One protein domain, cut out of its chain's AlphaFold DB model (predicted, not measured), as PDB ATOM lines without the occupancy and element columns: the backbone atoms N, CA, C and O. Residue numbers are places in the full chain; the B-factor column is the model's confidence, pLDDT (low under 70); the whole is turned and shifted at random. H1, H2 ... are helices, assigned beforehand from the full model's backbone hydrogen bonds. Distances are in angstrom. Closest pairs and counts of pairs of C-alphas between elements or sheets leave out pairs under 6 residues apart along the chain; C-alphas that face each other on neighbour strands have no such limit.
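Overview. This is residues 156 to 214 of the 379 residues of an uncharacterized protein of Candidatus Fermentibacteria bacterium (UniProt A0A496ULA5). The longest helix, H1, lies between H5 and the pair H2 and H3, with short H4 bridging H1 and H2. The printed part has 59 residues, with five named helices, H1 to H5, and no named strand: all helix. It is compact, radius of gyration of the C-alphas 10.6 A, spanning 31 by 23 by 18 A.

Arrangement. H1, residues 156 to 169, touches H5, residues 205 to 212, at a steep tilt of 46 degrees, opposite ways; closest C-alphas Val 161 and Tyr 208, 6.0 A. Its residues 160 to 164 alone touch H4, residues 198 to 201; closest C-alphas Cys 160 and Val 200, 5.6 A. H4 touches H2, residues 178 to 187; closest C-alphas Ser 201 and Val 182, 6.2 A. H3, residues 191 to 195, touches H2 only at the corner; closest C-alphas Gly 191 and Leu 185, 5.8 A. Every O i to N i+4 pair is within hydrogen-bond range in H1, H2, H3 and H5; H4 is too short for one.

Along the chain. H1, 19.9 A long, begins at C-alpha 156 (168.286, 186.560, 124.485); H5, 10.3 A, ends at C-alpha 212 (173.458, 176.429, 122.629). H2 measures 14.0 A.

Size, cuts and confidence. The farthest C-alphas, Asp 189 and Leu 214, are 30.6 A apart. The printed part has no cut or long link; no printed residue is under pLDDT 70.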
ATOM      1  N   HIS A 156     166.987 185.983 124.165       98.25
ATOM      2  CA  HIS A 156     168.286 186.560 124.485       98.25
ATOM      3  C   HIS A 156     169.409 185.521 124.470       98.25
ATOM      4  O   HIS A 156     170.448 185.758 123.846       98.25
ATOM      5  N   GLU A 157     169.190 184.332 125.040       98.69
ATOM      6  CA  GLU A 157     170.154 183.234 124.940       98.69
ATOM      7  C   GLU A 157     170.376 182.818 123.482       98.69
ATOM      8  O   GLU A 157     171.520 182.767 123.021       98.69
ATOM      9  N   ASN A 158     169.291 182.594 122.730       98.44
ATOM     10  CA  ASN A 158     169.354 182.182 121.327       98.44
ATOM     11  C   ASN A 158     170.103 183.207 120.459       98.44
ATOM     12  O   ASN A 158     170.958 182.860 119.630       98.44
ATOM     13  N   ARG A 159     169.820 184.498 120.671       98.00
ATOM     14  CA  ARG A 159     170.444 185.577 119.908       98.00
ATOM     15  C   ARG A 159     171.906 185.767 120.280       98.00
ATOM     16  O   ARG A 159     172.722 185.918 119.371       98.00
ATOM     17  N   CYS A 160     172.255 185.702 121.563       98.25
ATOM     18  CA  CYS A 160     173.644 185.748 122.009       98.25
ATOM     19  C   CYS A 160     174.468 184.583 121.448       98.25
ATOM     20  O   CYS A 160     175.573 184.819 120.958       98.25
ATOM     21  N   VAL A 161     173.929 183.358 121.447       98.44
ATOM     22  CA  VAL A 161     174.565 182.179 120.823       98.44
ATOM     23  C   VAL A 161     174.830 182.434 119.338       98.44
ATOM     24  O   VAL A 161     175.959 182.271 118.876       98.44
ATOM     25  N   SER A 162     173.820 182.914 118.608       97.81
ATOM     26  CA  SER A 162     173.927 183.199 117.171       97.81
ATOM     27  C   SER A 162     174.951 184.295 116.850       97.81
ATOM     28  O   SER A 162     175.686 184.195 115.869       97.81
ATOM     29  N   ILE A 163     175.000 185.365 117.654       98.12
ATOM     30  CA  ILE A 163     175.977 186.448 117.478       98.12
ATOM     31  C   ILE A 163     177.380 185.926 117.786       98.12
ATOM     32  O   ILE A 163     178.288 186.150 116.992       98.12
ATOM     33  N   TYR A 164     177.561 185.220 118.904       98.38
ATOM     34  CA  TYR A 164     178.861 184.684 119.301       98.38
ATOM     35  C   TYR A 164     179.449 183.770 118.220       98.38
ATOM     36  O   TYR A 164     180.601 183.946 117.832       98.38
ATOM     37  N   GLU A 165     178.638 182.859 117.674       97.88
ATOM     38  CA  GLU A 165     179.043 181.953 116.595       97.88
ATOM     39  C   GLU A 165     179.514 182.716 115.351       97.88
ATOM     40  O   GLU A 165     180.585 182.416 114.821       97.88
ATOM     41  N   LYS A 166     178.787 183.759 114.933       97.44
ATOM     42  CA  LYS A 166     179.198 184.630 113.818       97.44
ATOM     43  C   LYS A 166     180.486 185.387 114.106       97.44
ATOM     44  O   LYS A 166     181.360 185.446 113.255       97.44
ATOM     45  N   LEU A 167     180.652 185.939 115.308       97.69
ATOM     46  CA  LEU A 167     181.884 186.649 115.655       97.69
ATOM     47  C   LEU A 167     183.102 185.712 115.636       97.69
ATOM     48  O   LEU A 167     184.172 186.103 115.177       97.69
ATOM     49  N   VAL A 168     182.957 184.470 116.104       97.31
ATOM     50  CA  VAL A 168     184.039 183.473 116.048       97.31
ATOM     51  C   VAL A 168     184.358 183.075 114.604       97.31
ATOM     52  O   VAL A 168     185.530 182.989 114.242       97.31
ATOM     53  N   THR A 169     183.335 182.840 113.782       96.75
ATOM     54  CA  THR A 169     183.496 182.277 112.430       96.75
ATOM     55  C   THR A 169     183.835 183.319 111.365       96.75
ATOM     56  O   THR A 169     184.757 183.099 110.583       96.75
ATOM     57  N   ASP A 170     183.146 184.458 111.365       95.94
ATOM     58  CA  ASP A 170     183.253 185.486 110.325       95.94
ATOM     59  C   ASP A 170     184.273 186.577 110.692       95.94
ATOM     60  O   ASP A 170     184.995 187.073 109.828       95.94
ATOM     61  N   GLU A 171     184.379 186.924 111.980       94.81
ATOM     62  CA  GLU A 171     185.240 188.013 112.478       94.81
ATOM     63  C   GLU A 171     186.525 187.506 113.161       94.81
ATOM     64  O   GLU A 171     187.281 188.287 113.747       94.81
ATOM     65  N   ALA A 172     186.780 186.191 113.105       96.31
ATOM     66  CA  ALA A 172     187.926 185.525 113.732       96.31
ATOM     67  C   ALA A 172     188.112 185.912 115.215       96.31
ATOM     68  O   ALA A 172     189.229 186.151 115.701       96.31
ATOM     69  N   MET A 173     186.999 186.015 115.948       97.62
ATOM     70  CA  MET A 173     187.023 186.309 117.373       97.62
ATOM     71  C   MET A 173     187.681 185.165 118.154       97.62
ATOM     72  O   MET A 173     187.385 183.989 117.967       97.62
ATOM     73  N   THR A 174     188.562 185.533 119.076       96.38
ATOM     74  CA  THR A 174     189.251 184.673 120.039       96.38
ATOM     75  C   THR A 174     189.139 185.296 121.430       96.38
ATOM     76  O   THR A 174     188.876 186.492 121.563       96.38
ATOM     77  N   ALA A 175     189.454 184.537 122.482       94.81
ATOM     78  CA  ALA A 175     189.502 185.073 123.848       94.81
ATOM     79  C   ALA A 175     190.406 186.322 123.988       94.81
ATOM     80  O   ALA A 175     190.146 187.194 124.812       94.81
ATOM     81  N   SER A 176     191.456 186.433 123.165       96.81
ATOM     82  CA  SER A 176     192.422 187.540 123.228       96.81
ATOM     83  C   SER A 176     191.929 188.848 122.600       96.81
ATOM     84  O   SER A 176     192.370 189.921 123.005       96.81
ATOM     85  N   ASN A 177     191.016 188.777 121.626       97.38
ATOM     86  CA  ASN A 177     190.530 189.943 120.877       97.38
ATOM     87  C   ASN A 177     189.027 190.219 121.080       97.38
ATOM     88  O   ASN A 177     188.538 191.235 120.586       97.38
ATOM     89  N   GLN A 178     188.310 189.374 121.830       97.06
ATOM     90  CA  GLN A 178     186.858 189.452 122.026       97.06
ATOM     91  C   GLN A 178     186.372 190.848 122.416       97.06
ATOM     92  O   GLN A 178     185.458 191.373 121.789       97.06
ATOM     93  N   GLN A 179     187.007 191.487 123.403       96.56
ATOM     94  CA  GLN A 179     186.611 192.829 123.843       96.56
ATOM     95  C   GLN A 179     186.665 193.854 122.702       96.56
ATOM     96  O   GLN A 179     185.777 194.695 122.575       96.56
ATOM     97  N   GLN A 180     187.675 193.768 121.833       97.69
ATOM     98  CA  GLN A 180     187.806 194.667 120.690       97.69
ATOM     99  C   GLN A 180     186.779 194.350 119.596       97.69
ATOM    100  O   GLN A 180     186.173 195.274 119.054       97.69
ATOM    101  N   VAL A 181     186.559 193.070 119.287       97.81
ATOM    102  CA  VAL A 181     185.582 192.635 118.274       97.81
ATOM    103  C   VAL A 181     184.163 193.030 118.688       97.81
ATOM    104  O   VAL A 181     183.444 193.666 117.919       97.81
ATOM    105  N   VAL A 182     183.780 192.757 119.936       97.06
ATOM    106  CA  VAL A 182     182.466 193.130 120.479       97.06
ATOM    107  C   VAL A 182     182.304 194.653 120.546       97.06
ATOM    108  O   VAL A 182     181.252 195.181 120.188       97.06
ATOM    109  N   LYS A 183     183.355 195.397 120.915       97.06
ATOM    110  CA  LYS A 183     183.333 196.866 120.855       97.06
ATOM    111  C   LYS A 183     183.079 197.381 119.435       97.06
ATOM    112  O   LYS A 183     182.318 198.335 119.271       97.06
ATOM    113  N   ASN A 184     183.688 196.765 118.420       97.00
ATOM    114  CA  ASN A 184     183.458 197.127 117.020       97.00
ATOM    115  C   ASN A 184     182.009 196.838 116.607       97.00
ATOM    116  O   ASN A 184     181.371 197.714 116.025       97.00
ATOM    117  N   LEU A 185     181.464 195.674 116.984       96.31
ATOM    118  CA  LEU A 185     180.059 195.320 116.750       96.31
ATOM    119  C   LEU A 185     179.111 196.392 117.311       96.31
ATOM    120  O   LEU A 185     178.211 196.858 116.615       96.31
ATOM    121  N   PHE A 186     179.340 196.821 118.554       96.31
ATOM    122  CA  PHE A 186     178.505 197.821 119.227       96.31
ATOM    123  C   PHE A 186     178.702 199.251 118.722       96.31
ATOM    124  O   PHE A 186     177.861 200.102 118.999       96.31
ATOM    125  N   SER A 187     179.795 199.526 118.011       96.81
ATOM    126  CA  SER A 187     180.091 200.853 117.455       96.81
ATOM    127  C   SER A 187     179.715 200.980 115.974       96.81
ATOM    128  O   SER A 187     179.805 202.076 115.427       96.81
ATOM    129  N   GLY A 188     179.338 199.879 115.315       93.88
ATOM    130  CA  GLY A 188     178.935 199.869 113.908       93.88
ATOM    131  C   GLY A 188     177.505 200.369 113.673       93.88
ATOM    132  O   GLY A 188     176.777 200.694 114.608       93.88
ATOM    133  N   ASP A 189     177.071 200.357 112.410       93.94
ATOM    134  CA  ASP A 189     175.785 200.925 111.963       93.94
ATOM    135  C   ASP A 189     174.551 200.337 112.669       93.94
ATOM    136  O   ASP A 189     173.531 201.005 112.821       93.94
ATOM    137  N   ARG A 190     174.636 199.079 113.118       92.94
ATOM    138  CA  ARG A 190     173.586 198.382 113.887       92.94
ATOM    139  C   ARG A 190     173.959 198.200 115.360       92.94
ATOM    140  O   ARG A 190     173.419 197.329 116.035       92.94
ATOM    141  N   GLY A 191     174.897 198.997 115.865       93.38
ATOM    142  CA  GLY A 191     175.447 198.861 117.209       93.38
ATOM    143  C   GLY A 191     174.389 198.932 118.308       93.38
ATOM    144  O   GLY A 191     174.373 198.076 119.187       93.38
ATOM    145  N   SER A 192     173.446 199.876 118.210       91.25
ATOM    146  CA  SER A 192     172.322 200.010 119.153       91.25
ATOM    147  C   SER A 192     171.455 198.751 119.219       91.25
ATOM    148  O   SER A 192     171.072 198.322 120.304       91.25
ATOM    149  N   TYR A 193     171.205 198.115 118.070       92.19
ATOM    150  CA  TYR A 193     170.491 196.845 118.006       92.19
ATOM    151  C   TYR A 193     171.259 195.738 118.734       92.19
ATOM    152  O   TYR A 193     170.656 194.983 119.488       92.19
ATOM    153  N   TYR A 194     172.575 195.635 118.549       94.50
ATOM    154  CA  TYR A 194     173.370 194.581 119.188       94.50
ATOM    155  C   TYR A 194     173.633 194.814 120.680       94.50
ATOM    156  O   TYR A 194     173.840 193.851 121.410       94.50
ATOM    157  N   GLN A 195     173.589 196.058 121.159       94.00
ATOM    158  CA  GLN A 195     173.806 196.389 122.573       94.00
ATOM    159  C   GLN A 195     172.759 195.781 123.519       94.00
ATOM    160  O   GLN A 195     173.043 195.597 124.705       94.00
ATOM    161  N   GLN A 196     171.572 195.434 123.017       92.81
ATOM    162  CA  GLN A 196     170.583 194.700 123.809       92.81
ATOM    163  C   GLN A 196     170.979 193.230 124.051       92.81
ATOM    164  O   GLN A 196     170.411 192.609 124.937       92.81
ATOM    165  N   PHE A 197     171.956 192.703 123.298       96.12
ATOM    166  CA  PHE A 197     172.540 191.360 123.435       96.12
ATOM    167  C   PHE A 197     173.964 191.447 124.011       96.12
ATOM    168  O   PHE A 197     174.939 190.943 123.447       96.12
ATOM    169  N   ASN A 198     174.115 192.210 125.097       95.31
ATOM    170  CA  ASN A 198     175.414 192.562 125.674       95.31
ATOM    171  C   ASN A 198     176.147 191.414 126.386       95.31
ATOM    172  O   ASN A 198     177.353 191.534 126.621       95.31
ATOM    173  N   PHE A 199     175.492 190.295 126.672       97.44
ATOM    174  CA  PHE A 199     176.108 189.108 127.249       97.44
ATOM    175  C   PHE A 199     177.153 188.484 126.321       97.44
ATOM    176  O   PHE A 199     178.102 187.869 126.801       97.44
ATOM    177  N   VAL A 200     177.098 188.746 125.009       96.75
ATOM    178  CA  VAL A 200     178.170 188.364 124.068       96.75
ATOM    179  C   VAL A 200     179.561 188.870 124.501       96.75
ATOM    180  O   VAL A 200     180.574 188.240 124.204       96.75
ATOM    181  N   SER A 201     179.632 189.970 125.264       95.56
ATOM    182  CA  SER A 201     180.886 190.495 125.832       95.56
ATOM    183  C   SER A 201     181.455 189.662 126.993       95.56
ATOM    184  O   SER A 201     182.646 189.766 127.286       95.56
ATOM    185  N   ARG A 202     180.615 188.847 127.646       95.25
ATOM    186  CA  ARG A 202     180.931 187.966 128.790       95.25
ATOM    187  C   ARG A 202     180.866 186.472 128.436       95.25
ATOM    188  O   ARG A 202     181.288 185.622 129.228       95.25
ATOM    189  N   MET A 203     180.357 186.148 127.250       96.44
ATOM    190  CA  MET A 203     180.313 184.797 126.704       96.44
ATOM    191  C   MET A 203     181.729 184.243 126.514       96.44
ATOM    192  O   MET A 203     182.625 184.946 126.055       96.44
ATOM    193  N   ASN A 204     181.928 182.971 126.820       95.75
ATOM    194  CA  ASN A 204     183.103 182.203 126.422       95.75
ATOM    195  C   ASN A 204     182.633 180.887 125.791       95.75
ATOM    196  O   ASN A 204     181.438 180.590 125.817       95.75
ATOM    197  N   ASP A 205     183.559 180.091 125.263       96.75
ATOM    198  CA  ASP A 205     183.240 178.807 124.632       96.75
ATOM    199  C   ASP A 205     182.375 177.891 125.512       96.75
ATOM    200  O   ASP A 205     181.469 177.226 125.014       96.75
ATOM    201  N   ASP A 206     182.631 177.852 126.821       97.56
ATOM    202  CA  ASP A 206     181.906 176.974 127.742       97.56
ATOM    203  C   ASP A 206     180.454 177.426 127.933       97.56
ATOM    204  O   ASP A 206     179.537 176.608 127.859       97.56
ATOM    205  N   ARG A 207     180.226 178.731 128.116       97.81
ATOM    206  CA  ARG A 207     178.876 179.309 128.210       97.81
ATOM    207  C   ARG A 207     178.143 179.241 126.881       97.81
ATOM    208  O   ARG A 207     176.952 178.961 126.871       97.81
ATOM    209  N   TYR A 208     178.852 179.436 125.773       98.31
ATOM    210  CA  TYR A 208     178.296 179.273 124.436       98.31
ATOM    211  C   TYR A 208     177.767 177.850 124.240       98.31
ATOM    212  O   TYR A 208     176.612 177.688 123.860       98.31
ATOM    213  N   ARG A 209     178.571 176.823 124.553       98.50
ATOM    214  CA  ARG A 209     178.137 175.421 124.449       98.50
ATOM    215  C   ARG A 209     176.945 175.133 125.357       98.50
ATOM    216  O   ARG A 209     176.000 174.503 124.904       98.50
ATOM    217  N   TYR A 210     176.974 175.629 126.595       98.56
ATOM    218  CA  TYR A 210     175.872 175.460 127.539       98.56
ATOM    219  C   TYR A 210     174.566 176.086 127.026       98.56
ATOM    220  O   TYR A 210     173.551 175.404 126.952       98.56
ATOM    221  N   LEU A 211     174.591 177.356 126.606       98.50
ATOM    222  CA  LEU A 211     173.395 178.057 126.126       98.50
ATOM    223  C   LEU A 211     172.897 177.552 124.766       98.50
ATOM    224  O   LEU A 211     171.698 177.616 124.492       98.50
ATOM    225  N   LYS A 212     173.802 177.061 123.910       98.19
ATOM    226  CA  LYS A 212     173.458 176.429 122.629       98.19
ATOM    227  C   LYS A 212     172.755 175.087 122.822       98.19
ATOM    228  O   LYS A 212     171.944 174.722 121.978       98.19
ATOM    229  N   ASP A 213     173.059 174.378 123.905       98.00
ATOM    230  CA  ASP A 213     172.455 173.085 124.231       98.00
ATOM    231  C   ASP A 213     171.164 173.198 125.062       98.00
ATOM    232  O   ASP A 213     170.568 172.183 125.404       98.00
ATOM    233  N   LEU A 214     170.691 174.402 125.399       98.62
ATOM    234  CA  LEU A 214     169.431 174.520 126.133       98.62
ATOM    235  C   LEU A 214     168.250 173.990 125.298       98.62
ATOM    236  O   LEU A 214     168.149 174.311 124.109       98.62
TER     237      LEU A 214